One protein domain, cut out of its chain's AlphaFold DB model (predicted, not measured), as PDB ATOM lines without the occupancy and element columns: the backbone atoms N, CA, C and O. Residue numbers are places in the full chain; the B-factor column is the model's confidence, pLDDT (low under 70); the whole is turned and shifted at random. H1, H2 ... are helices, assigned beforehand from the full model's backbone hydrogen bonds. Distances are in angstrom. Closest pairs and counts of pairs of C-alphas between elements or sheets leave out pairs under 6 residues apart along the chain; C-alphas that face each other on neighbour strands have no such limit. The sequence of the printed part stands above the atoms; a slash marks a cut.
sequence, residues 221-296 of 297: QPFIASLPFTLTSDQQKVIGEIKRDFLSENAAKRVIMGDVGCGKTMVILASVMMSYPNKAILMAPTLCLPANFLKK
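This is residues 221 to 296 of the 297 residues of the protein "ATP-dependent DNA helicase RecG" of Sulfurospirillum sp. SL2-1 (UniProt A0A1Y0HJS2). Two helices, H2 and the shorter H3, lie side by side and run the same way as the core; the short H1 sits beside H3, and H4 is set off at a distance, on the other side of H3 from H2. Two long links without named elements, residues 247 to 263 and 275 to 287, run back from the end of one helix to the start of the next. The printed part has 76 residues with four named helices, H1 to H4 in order, and no named strand; the class is all helix, though under half of the residues are in named elements. It is compact, with a radius of gyration of the C-alphas of 13.0 A and spans of 36 by 26 by 26 A.

H2, residues 233 to 246, is the longest helix at 20.0 A from first to last C-alpha and begins at C-alpha 233 (118.063, 116.458, 106.774). H3, residues 264 to 274, measures 15.7 A. H1, residues 221 to 225, measures 6.0 A. H4, residues 288 to 294, measures 10.7 A and ends at C-alpha 294 (118.789, 142.492, 101.874).

H2 and H3 touch, and their closest C-alphas, those of Ile 239 and Val 267, are 5.9 A apart. They run the same way at a steep tilt of 39 degrees. H1 and H3 only just touch, with 3 pairs of C-alphas within 8 A; the closest are those of Phe 223 and Ala 270, at 6.9 A. H1 and H2 are apart, and H4 is apart from H1, H2 and H3. Every O i to N i+4 pair is within hydrogen-bond range in H1, H2 and H3, but 2 of 3 in H4.

The two C-alphas farthest apart, those of Glu 249 and Lys 295, are 35.9 A apart. The printed part has no cut. The link from H1 to H2 is short; those from H2 to H3, 17 residues, and from H3 to H4, 13 residues, are long. Residues 283 to 289 stand free. The mean pLDDT of the printed part is 85.2, and residues 285 to 296 are under 70.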
ATOM      1  N   GLN A 221     113.792 124.504  94.465       93.12
ATOM      2  CA  GLN A 221     115.050 123.823  94.141       93.12
ATOM      3  C   GLN A 221     116.141 124.754  93.591       93.12
ATOM      4  O   GLN A 221     117.281 124.625  94.042       93.12
ATOM      5  N   PRO A 222     115.853 125.742  92.716       94.00
ATOM      6  CA  PRO A 222     116.870 126.681  92.241       94.00
ATOM      7  C   PRO A 222     117.505 127.490  93.378       94.00
ATOM      8  O   PRO A 222     118.711 127.733  93.375       94.00
ATOM      9  N   PHE A 223     116.710 127.868  94.385       92.81
ATOM     10  CA  PHE A 223     117.222 128.552  95.569       92.81
ATOM     11  C   PHE A 223     118.109 127.627  96.400       92.81
ATOM     12  O   PHE A 223     119.219 128.023  96.751       92.81
ATOM     13  N   ILE A 224     117.664 126.397  96.671       93.12
ATOM     14  CA  ILE A 224     118.449 125.420  97.441       93.12
ATOM     15  C   ILE A 224     119.786 125.129  96.746       93.12
ATOM     16  O   ILE A 224     120.823 125.124  97.405       93.12
ATOM     17  N   ALA A 225     119.775 124.952  95.424       93.56
ATOM     18  CA  ALA A 225     120.974 124.698  94.627       93.56
ATOM     19  C   ALA A 225     121.951 125.888  94.593       93.56
ATOM     20  O   ALA A 225     123.146 125.689  94.398       93.56
ATOM     21  N   SER A 226     121.465 127.117  94.803       93.81
ATOM     22  CA  SER A 226     122.307 128.324  94.848       93.81
ATOM     23  C   SER A 226     123.073 128.506  96.166       93.81
ATOM     24  O   SER A 226     123.942 129.375  96.263       93.81
ATOM     25  N   LEU A 227     122.750 127.726  97.202       92.12
ATOM     26  CA  LEU A 227     123.363 127.878  98.518       92.12
ATOM     27  C   LEU A 227     124.812 127.354  98.515       92.12
ATOM     28  O   LEU A 227     125.072 126.268  98.002       92.12
ATOM     29  N   PRO A 228     125.763 128.051  99.169       92.06
ATOM     30  CA  PRO A 228     127.160 127.612  99.258       92.06
ATOM     31  C   PRO A 228     127.376 126.467 100.270       92.06
ATOM     32  O   PRO A 228     128.501 126.202 100.687       92.06
ATOM     33  N   PHE A 229     126.301 125.826 100.724       91.12
ATOM     34  CA  PHE A 229     126.292 124.728 101.684       91.12
ATOM     35  C   PHE A 229     125.052 123.859 101.460       91.12
ATOM     36  O   PHE A 229     124.043 124.314 100.922       91.12
ATOM     37  N   THR A 230     125.100 122.615 101.929       92.56
ATOM     38  CA  THR A 230     123.963 121.692 101.857       92.56
ATOM     39  C   THR A 230     123.047 121.871 103.066       92.56
ATOM     40  O   THR A 230     123.512 121.983 104.200       92.56
ATOM     41  N   LEU A 231     121.733 121.880 102.833       93.31
ATOM     42  CA  LEU A 231     120.744 121.877 103.912       93.31
ATOM     43  C   LEU A 231     120.801 120.569 104.708       93.31
ATOM     44  O   LEU A 231     121.015 119.498 104.140       93.31
ATOM     45  N   THR A 232     120.552 120.647 106.015       94.62
ATOM     46  CA  THR A 232     120.470 119.452 106.865       94.62
ATOM     47  C   THR A 232     119.226 118.623 106.538       94.62
ATOM     48  O   THR A 232     118.243 119.139 105.997       94.62
ATOM     49  N   SER A 233     119.230 117.342 106.918       93.38
ATOM     50  CA  SER A 233     118.063 116.458 106.774       93.38
ATOM     51  C   SER A 233     116.808 117.043 107.425       93.38
ATOM     52  O   SER A 233     115.725 116.992 106.845       93.38
ATOM     53  N   ASP A 234     116.954 117.662 108.598       92.94
ATOM     54  CA  ASP A 234     115.843 118.293 109.312       92.94
ATOM     55  C   ASP A 234     115.308 119.520 108.571       92.94
ATOM     56  O   ASP A 234     114.096 119.687 108.448       92.94
ATOM     57  N   GLN A 235     116.187 120.358 108.011       94.38
ATOM     58  CA  GLN A 235     115.769 121.501 107.197       94.38
ATOM     59  C   GLN A 235     115.007 121.042 105.949       94.38
ATOM     60  O   GLN A 235     113.933 121.572 105.669       94.38
ATOM     61  N   GLN A 236     115.507 120.028 105.237       94.38
ATOM     62  CA  GLN A 236     114.834 119.457 104.064       94.38
ATOM     63  C   GLN A 236     113.469 118.860 104.423       94.38
ATOM     64  O   GLN A 236     112.479 119.099 103.730       94.38
ATOM     65  N   LYS A 237     113.389 118.140 105.546       94.81
ATOM     66  CA  LYS A 237     112.135 117.582 106.060       94.81
ATOM     67  C   LYS A 237     111.109 118.676 106.352       94.81
ATOM     68  O   LYS A 237     109.967 118.565 105.908       94.81
ATOM     69  N   VAL A 238     111.505 119.740 107.056       95.31
ATOM     70  CA  VAL A 238     110.603 120.860 107.371       95.31
ATOM     71  C   VAL A 238     110.163 121.592 106.099       95.31
ATOM     72  O   VAL A 238     108.993 121.943 105.985       95.31
ATOM     73  N   ILE A 239     111.047 121.770 105.116       95.56
ATOM     74  CA  ILE A 239     110.691 122.345 103.807       95.56
ATOM     75  C   ILE A 239     109.628 121.482 103.107       95.56
ATOM     76  O   ILE A 239     108.613 122.007 102.652       95.56
ATOM     77  N   GLY A 240     109.793 120.157 103.087       95.00
ATOM     78  CA  GLY A 240     108.798 119.240 102.520       95.00
ATOM     79  C   GLY A 240     107.469 119.211 103.290       95.00
ATOM     80  O   GLY A 240     106.406 119.015 102.701       95.00
ATOM     81  N   GLU A 241     107.495 119.418 104.607       96.25
ATOM     82  CA  GLU A 241     106.289 119.619 105.419       96.25
ATOM     83  C   GLU A 241     105.557 120.915 105.049       96.25
ATOM     84  O   GLU A 241     104.344 120.885 104.858       96.25
ATOM     85  N   ILE A 242     106.281 122.024 104.881       95.88
ATOM     86  CA  ILE A 242     105.703 123.312 104.471       95.88
ATOM     87  C   ILE A 242     105.109 123.222 103.062       95.88
ATOM     88  O   ILE A 242     104.012 123.720 102.830       95.88
ATOM     89  N   LYS A 243     105.775 122.521 102.140       95.19
ATOM     90  CA  LYS A 243     105.240 122.278 100.794       95.19
ATOM     91  C   LYS A 243     103.897 121.549 100.840       95.19
ATOM     92  O   LYS A 243     102.959 121.937 100.154       95.19
ATOM     93  N   ARG A 244     103.761 120.529 101.696       94.94
ATOM     94  CA  ARG A 244     102.474 119.841 101.904       94.94
ATOM     95  C   ARG A 244     101.413 120.762 102.500       94.94
ATOM     96  O   ARG A 244     100.268 120.725 102.057       94.94
ATOM     97  N   ASP A 245     101.795 121.603 103.455       94.31
ATOM     98  CA  ASP A 245     100.905 122.598 104.057       94.31
ATOM     99  C   ASP A 245     100.398 123.624 103.025       94.31
ATOM    100  O   ASP A 245      99.236 124.012 103.065       94.31
ATOM    101  N   PHE A 246     101.236 124.045 102.076       94.56
ATOM    102  CA  PHE A 246     100.869 124.981 101.007       94.56
ATOM    103  C   PHE A 246      99.966 124.391  99.918       94.56
ATOM    104  O   PHE A 246      99.265 125.139  99.236       94.56
ATOM    105  N   LEU A 247      99.955 123.067  99.764       93.75
ATOM    106  CA  LEU A 247      99.090 122.356  98.817       93.75
ATOM    107  C   LEU A 247      97.740 121.936  99.430       93.75
ATOM    108  O   LEU A 247      96.869 121.434  98.716       93.75
ATOM    109  N   SER A 248      97.569 122.135 100.739       92.75
ATOM    110  CA  SER A 248      96.350 121.831 101.492       92.75
ATOM    111  C   SER A 248      95.178 122.738 101.096       92.75
ATOM    112  O   SER A 248      95.347 123.918 100.796       92.75
ATOM    113  N   GLU A 249      93.959 122.199 101.189       91.06
ATOM    114  CA  GLU A 249      92.706 122.957 101.030       91.06
ATOM    115  C   GLU A 249      92.452 123.947 102.181       91.06
ATOM    116  O   GLU A 249      91.655 124.873 102.055       91.06
ATOM    117  N   ASN A 250      93.136 123.774 103.313       90.62
ATOM    118  CA  ASN A 250      93.056 124.658 104.475       90.62
ATOM    119  C   ASN A 250      94.360 125.442 104.641       90.62
ATOM    120  O   ASN A 250      95.442 124.853 104.594       90.62
ATOM    121  N   ALA A 251      94.247 126.741 104.914       90.06
ATOM    122  CA  ALA A 251      95.370 127.614 105.216       90.06
ATOM    123  C   ALA A 251      96.119 127.132 106.467       90.06
ATOM    124  O   ALA A 251      95.530 126.916 107.532       90.06
ATOM    125  N   ALA A 252      97.437 126.997 106.345       88.62
ATOM    126  CA  ALA A 252      98.282 126.478 107.408       88.62
ATOM    127  C   ALA A 252      98.814 127.579 108.338       88.62
ATOM    128  O   ALA A 252      99.111 128.699 107.925       88.62
ATOM    129  N   LYS A 253      98.982 127.231 109.619       89.56
ATOM    130  CA  LYS A 253      99.709 128.029 110.617       89.56
ATOM    131  C   LYS A 253     100.773 127.139 111.240       89.56
ATOM    132  O   LYS A 253     100.434 126.185 111.937       89.56
ATOM    133  N   ARG A 254     102.045 127.451 110.999       89.56
ATOM    134  CA  ARG A 254     103.178 126.652 111.473       89.56
ATOM    135  C   ARG A 254     104.137 127.498 112.296       89.56
ATOM    136  O   ARG A 254     104.465 128.621 111.924       89.56
ATOM    137  N   VAL A 255     104.610 126.922 113.396       91.06
ATOM    138  CA  VAL A 255     105.721 127.458 114.185       91.06
ATOM    139  C   VAL A 255     106.953 126.613 113.881       91.06
ATOM    140  O   VAL A 255     106.934 125.402 114.084       91.06
ATOM    141  N   ILE A 256     108.015 127.245 113.384       89.88
ATOM    142  CA  ILE A 256     109.307 126.591 113.147       89.88
ATOM    143  C   ILE A 256     110.171 126.818 114.390       89.88
ATOM    144  O   ILE A 256     110.653 127.929 114.618       89.88
ATOM    145  N   MET A 257     110.351 125.778 115.203       89.62
ATOM    146  CA  MET A 257     111.206 125.824 116.394       89.62
ATOM    147  C   MET A 257     112.594 125.249 116.111       89.62
ATOM    148  O   MET A 257     112.743 124.310 115.337       89.62
ATOM    149  N   GLY A 258     113.609 125.823 116.751       86.88
ATOM    150  CA  GLY A 258     114.986 125.339 116.704       86.88
ATOM    151  C   GLY A 258     115.944 126.331 117.356       86.88
ATOM    152  O   GLY A 258     115.620 127.518 117.473       86.88
ATOM    153  N   ASP A 259     117.135 125.873 117.726       87.44
ATOM    154  CA  ASP A 259     118.129 126.676 118.451       87.44
ATOM    155  C   ASP A 259     118.700 127.833 117.619       87.44
ATOM    156  O   ASP A 259     118.549 127.905 116.391       87.44
ATOM    157  N   VAL A 260     119.336 128.805 118.271       81.19
ATOM    158  CA  VAL A 260     120.028 129.895 117.565       81.19
ATOM    159  C   VAL A 260     121.134 129.290 116.692       81.19
ATOM    160  O   VAL A 260     121.918 128.475 117.155       81.19
ATOM    161  N   GLY A 261     121.175 129.661 115.407       79.12
ATOM    162  CA  GLY A 261     122.172 129.148 114.457       79.12
ATOM    163  C   GLY A 261     121.767 127.906 113.650       79.12
ATOM    164  O   GLY A 261     122.409 127.634 112.644       79.12
ATOM    165  N   CYS A 262     120.656 127.218 113.955       84.19
ATOM    166  CA  CYS A 262     120.225 126.017 113.202       84.19
ATOM    167  C   CYS A 262     119.666 126.284 111.783       84.19
ATOM    168  O   CYS A 262     119.087 125.402 111.153       84.19
ATOM    169  N   GLY A 263     119.795 127.509 111.267       84.38
ATOM    170  CA  GLY A 263     119.426 127.831 109.886       84.38
ATOM    171  C   GLY A 263     117.923 127.923 109.591       84.38
ATOM    172  O   GLY A 263     117.551 127.857 108.423       84.38
ATOM    173  N   LYS A 264     117.058 128.162 110.597       91.44
ATOM    174  CA  LYS A 264     115.601 128.429 110.417       91.44
ATOM    175  C   LYS A 264     115.308 129.416 109.285       91.44
ATOM    176  O   LYS A 264     114.329 129.288 108.560       91.44
ATOM    177  N   THR A 265     116.193 130.392 109.125       89.19
ATOM    178  CA  THR A 265     116.145 131.403 108.076       89.19
ATOM    179  C   THR A 265     116.084 130.808 106.670       89.19
ATOM    180  O   THR A 265     115.316 131.294 105.848       89.19
ATOM    181  N   MET A 266     116.858 129.759 106.380       91.75
ATOM    182  CA  MET A 266     116.872 129.138 105.050       91.75
ATOM    183  C   MET A 266     115.558 128.418 104.756       91.75
ATOM    184  O   MET A 266     115.048 128.513 103.647       91.75
ATOM    185  N   VAL A 267     114.964 127.781 105.770       93.50
ATOM    186  CA  VAL A 267     113.636 127.160 105.668       93.50
ATOM    187  C   VAL A 267     112.569 128.213 105.347       93.50
ATOM    188  O   VAL A 267     111.749 128.010 104.453       93.50
ATOM    189  N   ILE A 268     112.605 129.367 106.024       92.19
ATOM    190  CA  ILE A 268     111.685 130.485 105.756       92.19
ATOM    191  C   ILE A 268     111.863 131.005 104.324       92.19
ATOM    192  O   ILE A 268     110.875 131.198 103.625       92.19
ATOM    193  N   LEU A 269     113.101 131.204 103.862       92.56
ATOM    194  CA  LEU A 269     113.364 131.697 102.505       92.56
ATOM    195  C   LEU A 269     112.950 130.693 101.422       92.56
ATOM    196  O   LEU A 269     112.340 131.102 100.441       92.56
ATOM    197  N   ALA A 270     113.186 129.394 101.621       93.31
ATOM    198  CA  ALA A 270     112.677 128.356 100.723       93.31
ATOM    199  C   ALA A 270     111.141 128.402 100.632       93.31
ATOM    200  O   ALA A 270     110.582 128.320  99.544       93.31
ATOM    201  N   SER A 271     110.466 128.645 101.760       94.12
ATOM    202  CA  SER A 271     109.005 128.812 101.801       94.12
ATOM    203  C   SER A 271     108.534 130.058 101.042       94.12
ATOM    204  O   SER A 271     107.479 130.040 100.418       94.12
ATOM    205  N   VAL A 272     109.311 131.147 101.068       93.88
ATOM    206  CA  VAL A 272     109.033 132.350 100.265       93.88
ATOM    207  C   VAL A 272     109.186 132.058  98.772       93.88
ATOM    208  O   VAL A 272     108.377 132.530  97.982       93.88
ATOM    209  N   MET A 273     110.170 131.252  98.370       93.38
ATOM    210  CA  MET A 273     110.328 130.869  96.960       93.38
ATOM    211  C   MET A 273     109.146 130.033  96.460       93.38
ATOM    212  O   MET A 273     108.643 130.289  95.369       93.38
ATOM    213  N   MET A 274     108.622 129.129  97.295       94.50
ATOM    214  CA  MET A 274     107.413 128.356  96.981       94.50
ATOM    215  C   MET A 274     106.168 129.223  96.772       94.50
ATOM    216  O   MET A 274     105.216 128.780  96.134       94.50
ATOM    217  N   SER A 275     106.138 130.452  97.308       92.44
ATOM    218  CA  SER A 275     104.981 131.328  97.131       92.44
ATOM    219  C   SER A 275     104.911 131.949  95.742       92.44
ATOM    220  O   SER A 275     103.836 132.409  95.368       92.44
ATOM    221  N   TYR A 276     106.010 131.993  94.980       90.44
ATOM    222  CA  TYR A 276     106.046 132.619  93.657       90.44
ATOM    223  C   TYR A 276     105.050 131.941  92.692       90.44
ATOM    224  O   TYR A 276     105.001 130.713  92.660       90.44
ATOM    225  N   PRO A 277     104.253 132.699  91.906       88.81
ATOM    226  CA  PRO A 277     104.312 134.150  91.657       88.81
ATOM    227  C   PRO A 277     103.573 135.033  92.680       88.81
ATOM    228  O   PRO A 277     103.519 136.255  92.526       88.81
ATOM    229  N   ASN A 278     102.994 134.450  93.729       90.44
ATOM    230  CA  ASN A 278     102.286 135.190  94.770       90.44
ATOM    231  C   ASN A 278     103.252 135.946  95.692       90.44
ATOM    232  O   ASN A 278     104.393 135.543  95.935       90.44
ATOM    233  N   LYS A 279     102.763 137.060  96.244       90.19
ATOM    234  CA  LYS A 279     103.533 137.913  97.154       90.19
ATOM    235  C   LYS A 279     103.621 137.275  98.540       90.19
ATOM    236  O   LYS A 279     102.592 136.987  99.149       90.19
ATOM    237  N   ALA A 280     104.834 137.153  99.069       91.06
ATOM    238  CA  ALA A 280     105.073 136.844 100.475       91.06
ATOM    239  C   ALA A 280     105.389 138.117 101.270       91.06
ATOM    240  O   ALA A 280     106.060 139.025 100.777       91.06
ATOM    241  N   ILE A 281     104.941 138.162 102.526       91.19
ATOM    242  CA  ILE A 281     105.277 139.223 103.479       91.19
ATOM    243  C   ILE A 281     106.090 138.591 104.606       91.19
ATOM    244  O   ILE A 281     105.584 137.754 105.351       91.19
ATOM    245  N   LEU A 282     107.347 139.011 104.741       86.50
ATOM    246  CA  LEU A 282     108.202 138.625 105.856       86.50
ATOM    247  C   LEU A 282     108.206 139.745 106.899       86.50
ATOM    248  O   LEU A 282     108.667 140.851 106.627       86.50
ATOM    249  N   MET A 283     107.702 139.456 108.097       86.06
ATOM    250  CA  MET A 283     107.674 140.403 109.213       86.06
ATOM    251  C   MET A 283     108.788 140.073 110.208       86.06
ATOM    252  O   MET A 283     108.973 138.915 110.578       86.06
ATOM    253  N   ALA A 284     109.513 141.092 110.668       81.00
ATOM    254  CA  ALA A 284     110.518 140.970 111.719       81.00
ATOM    255  C   ALA A 284     110.280 142.047 112.792       81.00
ATOM    256  O   ALA A 284     109.893 143.163 112.444       81.00
ATOM    257  N   PRO A 285     110.516 141.746 114.082       64.12
ATOM    258  CA  PRO A 285     110.186 142.652 115.183       64.12
ATOM    259  C   PRO A 285     111.082 143.902 115.261       64.12
ATOM    260  O   PRO A 285     110.713 144.859 115.933       64.12
ATOM    261  N   THR A 286     112.241 143.927 114.589       62.59
ATOM    262  CA  THR A 286     113.156 145.083 114.551       62.59
ATOM    263  C   THR A 286     113.837 145.243 113.183       62.59
ATOM    264  O   THR A 286     114.066 144.268 112.465       62.59
ATOM    265  N   LEU A 287     114.203 146.485 112.833       53.19
ATOM    266  CA  LEU A 287     114.828 146.877 111.552       53.19
ATOM    267  C   LEU A 287     116.212 146.245 111.288       53.19
ATOM    268  O   LEU A 287     116.626 146.140 110.133       53.19
ATOM    269  N   CYS A 288     116.926 145.793 112.326       53.78
ATOM    270  CA  CYS A 288     118.262 145.199 112.184       53.78
ATOM    271  C   CYS A 288     118.259 143.835 111.477       53.78
ATOM    272  O   CYS A 288     119.252 143.474 110.848       53.78
ATOM    273  N   LEU A 289     117.159 143.079 111.548       51.22
ATOM    274  CA  LEU A 289     117.051 141.791 110.866       51.22
ATOM    275  C   LEU A 289     116.858 141.963 109.345       51.22
ATOM    276  O   LEU A 289     117.717 141.462 108.618       51.22
ATOM    277  N   PRO A 290     115.849 142.708 108.835       48.56
ATOM    278  CA  PRO A 290     115.631 142.933 107.394       48.56
ATOM    279  C   PRO A 290     116.856 143.468 106.642       48.56
ATOM    280  O   PRO A 290     117.134 143.038 105.524       48.56
ATOM    281  N   ALA A 291     117.630 144.364 107.263       49.69
ATOM    282  CA  ALA A 291     118.828 144.938 106.649       49.69
ATOM    283  C   ALA A 291     119.925 143.890 106.369       49.69
ATOM    284  O   ALA A 291     120.629 143.997 105.366       49.69
ATOM    285  N   ASN A 292     120.037 142.849 107.201       51.78
ATOM    286  CA  ASN A 292     120.952 141.726 106.967       51.78
ATOM    287  C   ASN A 292     120.407 140.723 105.931       51.78
ATOM    288  O   ASN A 292     121.195 140.032 105.290       51.78
ATOM    289  N   PHE A 293     119.083 140.659 105.731       53.25
ATOM    290  CA  PHE A 293     118.460 139.858 104.668       53.25
ATOM    291  C   PHE A 293     118.690 140.456 103.276       53.25
ATOM    292  O   PHE A 293     118.941 139.717 102.331       53.25
ATOM    293  N   LEU A 294     118.636 141.786 103.153       51.25
ATOM    294  CA  LEU A 294     118.789 142.492 101.874       51.25
ATOM    295  C   LEU A 294     120.254 142.688 101.442       51.25
ATOM    296  O   LEU A 294     120.509 142.957 100.271       51.25
ATOM    297  N   LYS A 295     121.218 142.552 102.365       42.22
ATOM    298  CA  LYS A 295     122.657 142.753 102.101       42.22
ATOM    299  C   LYS A 295     123.412 141.516 101.602       42.22
ATOM    300  O   LYS A 295     124.570 141.659 101.229       42.22
ATOM    301  N   LYS A 296     122.798 140.327 101.563       43.12
ATOM    302  CA  LYS A 296     123.403 139.119 100.965       43.12
ATOM    303  C   LYS A 296     123.171 139.068  99.445       43.12
ATOM    304  O   LYS A 296     122.524 138.146  98.956       43.12
TER     305      LYS A 296